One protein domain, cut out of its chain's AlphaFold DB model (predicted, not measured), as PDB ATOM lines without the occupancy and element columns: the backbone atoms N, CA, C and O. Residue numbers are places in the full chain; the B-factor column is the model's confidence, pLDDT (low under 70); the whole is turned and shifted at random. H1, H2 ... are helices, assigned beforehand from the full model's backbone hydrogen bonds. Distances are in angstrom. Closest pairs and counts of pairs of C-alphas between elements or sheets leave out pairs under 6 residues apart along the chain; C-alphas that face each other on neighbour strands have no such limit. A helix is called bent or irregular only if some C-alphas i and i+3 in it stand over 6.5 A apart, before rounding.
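This is residues 9 to 81 of the 82 residues of the protein "Exosome complex protein" of Rhizopus delemar (strain RA 99-880 / ATCC MYA-4621 / FGSC 9543 / NRRL 43880) (UniProt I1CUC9). Two long helices, H1 and H3, run roughly opposite ways side by side with a gap between them, joined at one end by a turn that holds short H2, as a wide, loose U. Past H3 the last stretch folds back along the side of H3 away from H1 and ends with tiny H4. The printed part has 73 residues, with four named helices in the order H1 H2 H3 H4 and no named strand, an all helix class. The whole is loose, with a radius of gyration of the C-alphas of 14.8 A and spans of 40 by 30 by 17 A.

Start with H1, residues 9 to 29: it has a kink of 34 degrees near residue 23 and is irregular, only just, with C-alphas 24 and 27 6.9 A apart. Next comes H2, residues 33 to 37, close to H1 but not clearly touching; their closest C-alphas, of Ile 28 and Ile 36, are 7.3 A apart. H3, residues 42 to 66, is close to H2 but not clearly touching, the closest C-alphas being those of Asn 37 and Arg 45, 6.1 A apart. H1 and H3 are near each other, with 9 pairs of C-alphas within 10 A. H4, residues 76 to 79, is close to H3 but not clearly touching, at the C-alphas of Asn 57 and Val 76, 7.5 A. H4 is apart from H1 and H2. In H2 and H3 every O i to N i+4 pair is within hydrogen-bond range, in H1 15 of 17; H4 is too short for such a pair.

Find C-alpha 9 at (57.845, -26.452, 13.939); H1 runs 28.9 A from there. H3 begins at C-alpha 42 (31.924, -51.984, 36.125) and runs 36.1 A to Ser 66. H4 ends at C-alpha 79 (52.443, -56.617, 23.493).

The two C-alphas farthest apart are those of Lys 9 and Met 42, 42.6 A. Residues 29 to 35, of which 33 to 35 belong to H2, stand free. The printed part has no cut and no long link. Confidence is low, under 70, at residues 75 to 81.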
ATOM      1  N   LYS A   9      59.308 -26.336  14.050       90.44
ATOM      2  CA  LYS A   9      57.845 -26.452  13.939       90.44
ATOM      3  C   LYS A   9      57.311 -27.815  14.404       90.44
ATOM      4  O   LYS A   9      56.342 -27.837  15.157       90.44
ATOM      5  N   ALA A  10      57.932 -28.923  13.995       89.25
ATOM      6  CA  ALA A  10      57.517 -30.275  14.369       89.25
ATOM      7  C   ALA A  10      57.682 -30.517  15.878       89.25
ATOM      8  O   ALA A  10      56.761 -31.011  16.523       89.25
ATOM      9  N   VAL A  11      58.797 -30.064  16.462       91.06
ATOM     10  CA  VAL A  11      59.034 -30.154  17.915       91.06
ATOM     11  C   VAL A  11      57.992 -29.360  18.702       91.06
ATOM     12  O   VAL A  11      57.437 -29.864  19.677       91.06
ATOM     13  N   ARG A  12      57.679 -28.128  18.273       93.69
ATOM     14  CA  ARG A  12      56.627 -27.317  18.909       93.69
ATOM     15  C   ARG A  12      55.255 -27.984  18.821       93.69
ATOM     16  O   ARG A  12      54.538 -28.017  19.817       93.69
ATOM     17  N   ALA A  13      54.908 -28.535  17.658       94.56
ATOM     18  CA  ALA A  13      53.647 -29.243  17.468       94.56
ATOM     19  C   ALA A  13      53.548 -30.482  18.372       94.56
ATOM     20  O   ALA A  13      52.521 -30.681  19.018       94.56
ATOM     21  N   LEU A  14      54.621 -31.275  18.475       93.19
ATOM     22  CA  LEU A  14      54.672 -32.430  19.371       93.19
ATOM     23  C   LEU A  14      54.495 -32.013  20.835       93.19
ATOM     24  O   LEU A  14      53.654 -32.580  21.524       93.19
ATOM     25  N   ARG A  15      55.218 -30.983  21.298       94.38
ATOM     26  CA  ARG A  15      55.075 -30.457  22.668       94.38
ATOM     27  C   ARG A  15      53.648 -30.012  22.972       94.38
ATOM     28  O   ARG A  15      53.125 -30.357  24.025       94.38
ATOM     29  N   SER A  16      53.008 -29.290  22.051       97.12
ATOM     30  CA  SER A  16      51.616 -28.859  22.219       97.12
ATOM     31  C   SER A  16      50.660 -30.051  22.338       97.12
ATOM     32  O   SER A  16      49.829 -30.069  23.240       97.12
ATOM     33  N   ARG A  17      50.820 -31.081  21.497       96.00
ATOM     34  CA  ARG A  17      49.998 -32.302  21.561       96.00
ATOM     35  C   ARG A  17      50.222 -33.088  22.853       96.00
ATOM     36  O   ARG A  17      49.254 -33.526  23.464       96.00
ATOM     37  N   LEU A  18      51.473 -33.223  23.294       95.56
ATOM     38  CA  LEU A  18      51.801 -33.871  24.567       95.56
ATOM     39  C   LEU A  18      51.222 -33.104  25.760       95.56
ATOM     40  O   LEU A  18      50.735 -33.729  26.697       95.56
ATOM     41  N   GLN A  19      51.203 -31.770  25.708       97.06
ATOM     42  CA  GLN A  19      50.547 -30.964  26.736       97.06
ATOM     43  C   GLN A  19      49.036 -31.220  26.769       97.06
ATOM     44  O   GLN A  19      48.472 -31.375  27.849       97.06
ATOM     45  N   THR A  20      48.385 -31.329  25.607       96.69
ATOM     46  CA  THR A  20      46.968 -31.711  25.535       96.69
ATOM     47  C   THR A  20      46.729 -33.077  26.171       96.69
ATOM     48  O   THR A  20      45.824 -33.199  26.991       96.69
ATOM     49  N   VAL A  21      47.542 -34.091  25.853       95.12
ATOM     50  CA  VAL A  21      47.415 -35.429  26.460       95.12
ATOM     51  C   VAL A  21      47.607 -35.364  27.975       95.12
ATOM     52  O   VAL A  21      46.786 -35.900  28.713       95.12
ATOM     53  N   LYS A  22      48.629 -34.643  28.453       94.81
ATOM     54  CA  LYS A  22      48.867 -34.447  29.888       94.81
ATOM     55  C   LYS A  22      47.646 -33.842  30.584       94.81
ATOM     56  O   LYS A  22      47.217 -34.371  31.601       94.81
ATOM     57  N   ASN A  23      47.051 -32.798  30.009       96.19
ATOM     58  CA  ASN A  23      45.870 -32.150  30.581       96.19
ATOM     59  C   ASN A  23      44.674 -33.113  30.709       96.19
ATOM     60  O   ASN A  23      43.929 -33.018  31.679       96.19
ATOM     61  N   HIS A  24      44.495 -34.041  29.762       93.31
ATOM     62  CA  HIS A  24      43.432 -35.053  29.833       93.31
ATOM     63  C   HIS A  24      43.730 -36.157  30.855       93.31
ATOM     64  O   HIS A  24      42.801 -36.707  31.437       93.31
ATOM     65  N   LEU A  25      45.007 -36.485  31.078       93.19
ATOM     66  CA  LEU A  25      45.417 -37.500  32.052       93.19
ATOM     67  C   LEU A  25      45.485 -36.962  33.490       93.19
ATOM     68  O   LEU A  25      45.361 -37.742  34.430       93.19
ATOM     69  N   GLU A  26      45.638 -35.652  33.682       93.81
ATOM     70  CA  GLU A  26      45.769 -35.006  34.997       93.81
ATOM     71  C   GLU A  26      44.691 -35.419  36.027       93.81
ATOM     72  O   GLU A  26      45.045 -35.743  37.165       93.81
ATOM     73  N   PRO A  27      43.387 -35.507  35.686       91.25
ATOM     74  CA  PRO A  27      42.363 -35.945  36.639       91.25
ATOM     75  C   PRO A  27      42.574 -37.379  37.136       91.25
ATOM     76  O   PRO A  27      42.170 -37.708  38.249       91.25
ATOM     77  N   ILE A  28      43.209 -38.219  36.314       90.69
ATOM     78  CA  ILE A  28      43.490 -39.621  36.624       90.69
ATOM     79  C   ILE A  28      44.807 -39.756  37.401       90.69
ATOM     80  O   ILE A  28      44.919 -40.601  38.280       90.69
ATOM     81  N   LEU A  29      45.792 -38.906  37.102       88.88
ATOM     82  CA  LEU A  29      47.121 -38.929  37.724       88.88
ATOM     83  C   LEU A  29      47.180 -38.216  39.084       88.88
ATOM     84  O   LEU A  29      48.068 -38.492  39.885       88.88
ATOM     85  N   SER A  30      46.247 -37.301  39.354       92.75
ATOM     86  CA  SER A  30      46.220 -36.492  40.584       92.75
ATOM     87  C   SER A  30      45.696 -37.230  41.821       92.75
ATOM     88  O   SER A  30      45.703 -36.668  42.918       92.75
ATOM     89  N   ARG A  31      45.213 -38.469  41.668       91.12
ATOM     90  CA  ARG A  31      44.615 -39.276  42.740       91.12
ATOM     91  C   ARG A  31      44.974 -40.752  42.574       91.12
ATOM     92  O   ARG A  31      45.239 -41.185  41.454       91.12
ATOM     93  N   PRO A  32      44.937 -41.559  43.647       93.31
ATOM     94  CA  PRO A  32      45.063 -43.005  43.525       93.31
ATOM     95  C   PRO A  32      44.001 -43.585  42.583       93.31
ATOM     96  O   PRO A  32      42.810 -43.289  42.706       93.31
ATOM     97  N   LEU A  33      44.409 -44.474  41.673       89.81
ATOM     98  CA  LEU A  33      43.496 -45.113  40.716       89.81
ATOM     99  C   LEU A  33      42.373 -45.903  41.416       89.81
ATOM    100  O   LEU A  33      41.268 -46.013  40.888       89.81
ATOM    101  N   SER A  34      42.626 -46.409  42.627       91.69
ATOM    102  CA  SER A  34      41.622 -47.063  43.473       91.69
ATOM    103  C   SER A  34      40.453 -46.136  43.832       91.69
ATOM    104  O   SER A  34      39.304 -46.572  43.782       91.69
ATOM    105  N   GLU A  35      40.715 -44.861  44.129       94.19
ATOM    106  CA  GLU A  35      39.677 -43.871  44.448       94.19
ATOM    107  C   GLU A  35      38.829 -43.503  43.229       94.19
ATOM    108  O   GLU A  35      37.639 -43.212  43.360       94.19
ATOM    109  N   ILE A  36      39.439 -43.508  42.044       92.62
ATOM    110  CA  ILE A  36      38.742 -43.275  40.776       92.62
ATOM    111  C   ILE A  36      37.858 -44.480  40.466       92.62
ATOM    112  O   ILE A  36      36.653 -44.324  40.283       92.62
ATOM    113  N   ASN A  37      38.424 -45.688  40.510       92.00
ATOM    114  CA  ASN A  37      37.696 -46.931  40.261       92.00
ATOM    115  C   ASN A  37      36.502 -47.108  41.204       92.00
ATOM    116  O   ASN A  37      35.449 -47.565  40.766       92.00
ATOM    117  N   ALA A  38      36.624 -46.705  42.470       94.12
ATOM    118  CA  ALA A  38      35.527 -46.770  43.434       94.12
ATOM    119  C   ALA A  38      34.282 -45.967  43.003       94.12
ATOM    120  O   ALA A  38      33.175 -46.312  43.411       94.12
ATOM    121  N   LYS A  39      34.447 -44.930  42.170       93.56
ATOM    122  CA  LYS A  39      33.364 -44.050  41.688       93.56
ATOM    123  C   LYS A  39      32.787 -44.465  40.335       93.56
ATOM    124  O   LYS A  39      31.785 -43.898  39.919       93.56
ATOM    125  N   LEU A  40      33.423 -45.421  39.664       94.81
ATOM    126  CA  LEU A  40      33.034 -45.901  38.343       94.81
ATOM    127  C   LEU A  40      32.205 -47.181  38.449       94.81
ATOM    128  O   LEU A  40      32.470 -48.042  39.300       94.81
ATOM    129  N   SER A  41      31.239 -47.329  37.546       97.00
ATOM    130  CA  SER A  41      30.559 -48.591  37.266       97.00
ATOM    131  C   SER A  41      31.530 -49.634  36.704       97.00
ATOM    132  O   SER A  41      32.649 -49.329  36.294       97.00
ATOM    133  N   MET A  42      31.105 -50.897  36.671       94.94
ATOM    134  CA  MET A  42      31.924 -51.984  36.125       94.94
ATOM    135  C   MET A  42      32.336 -51.722  34.668       94.94
ATOM    136  O   MET A  42      33.505 -51.890  34.335       94.94
ATOM    137  N   THR A  43      31.410 -51.255  33.828       96.75
ATOM    138  CA  THR A  43      31.683 -50.930  32.421       96.75
ATOM    139  C   THR A  43      32.697 -49.797  32.291       96.75
ATOM    140  O   THR A  43      33.709 -49.963  31.615       96.75
ATOM    141  N   GLU A  44      32.501 -48.692  33.013       95.94
ATOM    142  CA  GLU A  44      33.416 -47.540  32.972       95.94
ATOM    143  C   GLU A  44      34.828 -47.899  33.463       95.94
ATOM    144  O   GLU A  44      35.817 -47.366  32.963       95.94
ATOM    145  N   ARG A  45      34.959 -48.833  34.418       94.62
ATOM    146  CA  ARG A  45      36.273 -49.341  34.853       94.62
ATOM    147  C   ARG A  45      36.998 -50.081  33.734       94.62
ATOM    148  O   ARG A  45      38.205 -49.899  33.583       94.62
ATOM    149  N   TYR A  46      36.291 -50.911  32.968       94.81
ATOM    150  CA  TYR A  46      36.889 -51.612  31.830       94.81
ATOM    151  C   TYR A  46      37.276 -50.643  30.718       94.81
ATOM    152  O   TYR A  46      38.389 -50.731  30.202       94.81
ATOM    153  N   GLU A  47      36.414 -49.678  30.403       94.69
ATOM    154  CA  GLU A  47      36.728 -48.615  29.444       94.69
ATOM    155  C   GLU A  47      37.981 -47.842  29.869       94.69
ATOM    156  O   GLU A  47      38.910 -47.674  29.076       94.69
ATOM    157  N   LEU A  48      38.061 -47.450  31.146       93.31
ATOM    158  CA  LEU A  48      39.229 -46.772  31.695       93.31
ATOM    159  C   LEU A  48      40.492 -47.639  31.599       93.31
ATOM    160  O   LEU A  48      41.540 -47.132  31.206       93.31
ATOM    161  N   GLN A  49      40.420 -48.934  31.920       92.38
ATOM    162  CA  GLN A  49      41.572 -49.835  31.807       92.38
ATOM    163  C   GLN A  49      42.074 -49.973  30.367       92.38
ATOM    164  O   GLN A  49      43.285 -49.909  30.139       92.38
ATOM    165  N   VAL A  50      41.170 -50.128  29.398       92.94
ATOM    166  CA  VAL A  50      41.530 -50.223  27.977       92.94
ATOM    167  C   VAL A  50      42.179 -48.920  27.512       92.94
ATOM    168  O   VAL A  50      43.262 -48.943  26.922       92.94
ATOM    169  N   LEU A  51      41.574 -47.774  27.842       92.38
ATOM    170  CA  LEU A  51      42.103 -46.457  27.485       92.38
ATOM    171  C   LEU A  51      43.469 -46.186  28.124       92.38
ATOM    172  O   LEU A  51      44.360 -45.667  27.449       92.38
ATOM    173  N   LEU A  52      43.662 -46.549  29.395       92.25
ATOM    174  CA  LEU A  52      44.946 -46.400  30.080       92.25
ATOM    175  C   LEU A  52      46.023 -47.278  29.447       92.25
ATOM    176  O   LEU A  52      47.111 -46.781  29.167       92.25
ATOM    177  N   SER A  53      45.707 -48.540  29.158       91.56
ATOM    178  CA  SER A  53      46.639 -49.474  28.515       91.56
ATOM    179  C   SER A  53      47.073 -48.960  27.141       91.56
ATOM    180  O   SER A  53      48.266 -48.845  26.857       91.56
ATOM    181  N   TYR A  54      46.112 -48.540  26.314       90.38
ATOM    182  CA  TYR A  54      46.391 -47.962  25.001       90.38
ATOM    183  C   TYR A  54      47.224 -46.674  25.094       90.38
ATOM    184  O   TYR A  54      48.184 -46.483  24.339       90.38
ATOM    185  N   SER A  55      46.890 -45.795  26.043       92.50
ATOM    186  CA  SER A  55      47.593 -44.526  26.247       92.50
ATOM    187  C   SER A  55      49.036 -44.743  26.691       92.50
ATOM    188  O   SER A  55      49.937 -44.118  26.136       92.50
ATOM    189  N   LEU A  56      49.274 -45.645  27.648       91.62
ATOM    190  CA  LEU A  56      50.613 -45.977  28.133       91.62
ATOM    191  C   LEU A  56      51.484 -46.534  27.009       91.62
ATOM    192  O   LEU A  56      52.577 -46.018  26.774       91.62
ATOM    193  N   ASN A  57      50.969 -47.507  26.258       90.00
ATOM    194  CA  ASN A  57      51.705 -48.111  25.152       90.00
ATOM    195  C   ASN A  57      52.032 -47.082  24.061       90.00
ATOM    196  O   ASN A  57      53.160 -47.017  23.570       90.00
ATOM    197  N   THR A  58      51.076 -46.214  23.726       90.62
ATOM    198  CA  THR A  58      51.277 -45.147  22.736       90.62
ATOM    199  C   THR A  58      52.308 -44.120  23.206       90.62
ATOM    200  O   THR A  58      53.187 -43.718  22.441       90.62
ATOM    201  N   LEU A  59      52.239 -43.688  24.468       92.94
ATOM    202  CA  LEU A  59      53.202 -42.746  25.039       92.94
ATOM    203  C   LEU A  59      54.610 -43.346  25.090       92.94
ATOM    204  O   LEU A  59      55.580 -42.657  24.771       92.94
ATOM    205  N   TYR A  60      54.721 -44.631  25.418       90.50
ATOM    206  CA  TYR A  60      55.992 -45.339  25.422       90.50
ATOM    207  C   TYR A  60      56.568 -45.505  24.008       90.50
ATOM    208  O   TYR A  60      57.752 -45.254  23.786       90.50
ATOM    209  N   TYR A  61      55.727 -45.802  23.013       88.19
ATOM    210  CA  TYR A  61      56.128 -45.790  21.606       88.19
ATOM    211  C   TYR A  61      56.689 -44.421  21.182       88.19
ATOM    212  O   TYR A  61      57.748 -44.341  20.554       88.19
ATOM    213  N   ILE A  62      56.009 -43.327  21.546       90.62
ATOM    214  CA  ILE A  62      56.467 -41.956  21.261       90.62
ATOM    215  C   ILE A  62      57.810 -41.678  21.951       90.62
ATOM    216  O   ILE A  62      58.704 -41.077  21.345       90.62
ATOM    217  N   TYR A  63      57.987 -42.133  23.193       91.19
ATOM    218  CA  TYR A  63      59.256 -42.042  23.914       91.19
ATOM    219  C   TYR A  63      60.390 -42.772  23.179       91.19
ATOM    220  O   TYR A  63      61.425 -42.166  22.896       91.19
ATOM    221  N   LEU A  64      60.182 -44.025  22.768       89.12
ATOM    222  CA  LEU A  64      61.175 -44.783  22.003       89.12
ATOM    223  C   LEU A  64      61.563 -44.050  20.710       89.12
ATOM    224  O   LEU A  64      62.741 -43.773  20.497       89.12
ATOM    225  N   ARG A  65      60.577 -43.605  19.918       86.88
ATOM    226  CA  ARG A  65      60.825 -42.837  18.682       86.88
ATOM    227  C   ARG A  65      61.607 -41.550  18.927       86.88
ATOM    228  O   ARG A  65      62.472 -41.205  18.128       86.88
ATOM    229  N   SER A  66      61.285 -40.822  19.995       88.25
ATOM    230  CA  SER A  66      61.927 -39.539  20.317       88.25
ATOM    231  C   SER A  66      63.322 -39.684  20.929       88.25
ATOM    232  O   SER A  66      64.132 -38.773  20.785       88.25
ATOM    233  N   SER A  67      63.629 -40.828  21.546       87.25
ATOM    234  CA  SER A  67      64.971 -41.168  22.048       87.25
ATOM    235  C   SER A  67      65.918 -41.704  20.964       87.25
ATOM    236  O   SER A  67      67.087 -41.956  21.244       87.25
ATOM    237  N   GLY A  68      65.434 -41.869  19.727       84.62
ATOM    238  CA  GLY A  68      66.201 -42.442  18.617       84.62
ATOM    239  C   GLY A  68      66.186 -43.974  18.569       84.62
ATOM    240  O   GLY A  68      66.865 -44.560  17.728       84.62
ATOM    241  N   SER A  69      65.401 -44.623  19.432       84.12
ATOM    242  CA  SER A  69      65.205 -46.074  19.423       84.12
ATOM    243  C   SER A  69      64.125 -46.466  18.414       84.12
ATOM    244  O   SER A  69      63.099 -45.795  18.293       84.12
ATOM    245  N   ASP A  70      64.330 -47.574  17.698       77.81
ATOM    246  CA  ASP A  70      63.314 -48.145  16.810       77.81
ATOM    247  C   ASP A  70      62.293 -48.948  17.637       77.81
ATOM    248  O   ASP A  70      62.638 -50.013  18.156       77.81
ATOM    249  N   PRO A  71      61.036 -48.491  17.769       71.81
ATOM    250  CA  PRO A  71      60.055 -49.193  18.576       71.81
ATOM    251  C   PRO A  71      59.657 -50.529  17.960       71.81
ATOM    252  O   PRO A  71      59.289 -51.421  18.709       71.81
ATOM    253  N   GLN A  72      59.750 -50.708  16.634       71.56
ATOM    254  CA  GLN A  72      59.400 -51.983  15.990       71.56
ATOM    255  C   GLN A  72      60.340 -53.120  16.393       71.56
ATOM    256  O   GLN A  72      59.973 -54.288  16.297       71.56
ATOM    257  N   LYS A  73      61.540 -52.780  16.871       71.00
ATOM    258  CA  LYS A  73      62.516 -53.729  17.414       71.00
ATOM    259  C   LYS A  73      62.382 -53.921  18.924       71.00
ATOM    260  O   LYS A  73      63.089 -54.751  19.483       71.00
ATOM    261  N   HIS A  74      61.514 -53.152  19.580       70.62
ATOM    262  CA  HIS A  74      61.318 -53.198  21.021       70.62
ATOM    263  C   HIS A  74      60.206 -54.187  21.383       70.62
ATOM    264  O   HIS A  74      59.148 -54.197  20.750       70.62
ATOM    265  N   ASP A  75      60.415 -54.985  22.433       69.69
ATOM    266  CA  ASP A  75      59.493 -56.061  22.830       69.69
ATOM    267  C   ASP A  75      58.068 -55.570  23.118       69.69
ATOM    268  O   ASP A  75      57.107 -56.277  22.838       69.69
ATOM    269  N   VAL A  76      57.919 -54.313  23.540       68.38
ATOM    270  CA  VAL A  76      56.616 -53.652  23.755       68.38
ATOM    271  C   VAL A  76      55.695 -53.672  22.522       68.38
ATOM    272  O   VAL A  76      54.478 -53.643  22.655       68.38
ATOM    273  N   MET A  77      56.242 -53.740  21.300       66.81
ATOM    274  CA  MET A  77      55.413 -53.851  20.093       66.81
ATOM    275  C   MET A  77      54.796 -55.241  19.934       66.81
ATOM    276  O   MET A  77      53.751 -55.356  19.299       66.81
ATOM    277  N   LYS A  78      55.392 -56.280  20.532       67.94
ATOM    278  CA  LYS A  78      54.788 -57.618  20.600       67.94
ATOM    279  C   LYS A  78      53.564 -57.616  21.520       67.94
ATOM    280  O   LYS A  78      52.605 -58.321  21.247       67.94
ATOM    281  N   GLU A  79      53.571 -56.782  22.560       67.00
ATOM    282  CA  GLU A  79      52.443 -56.617  23.493       67.00
ATOM    283  C   GLU A  79      51.262 -55.847  22.872       67.00
ATOM    284  O   GLU A  79      50.129 -55.976  23.324       67.00
ATOM    285  N   LEU A  80      51.509 -55.061  21.819       63.22
ATOM    286  CA  LEU A  80      50.498 -54.277  21.097       63.22
ATOM    287  C   LEU A  80      49.791 -55.042  19.964       63.22
ATOM    288  O   LEU A  80      48.820 -54.528  19.415       63.22
ATOM    289  N   GLN A  81      50.288 -56.221  19.579       59.81
ATOM    290  CA  GLN A  81      49.753 -57.038  18.478       59.81
ATOM    291  C   GLN A  81      48.706 -58.075  18.924       59.81
ATOM    292  O   GLN A  81      48.398 -58.986  18.156       59.81
TER     293      GLN A  81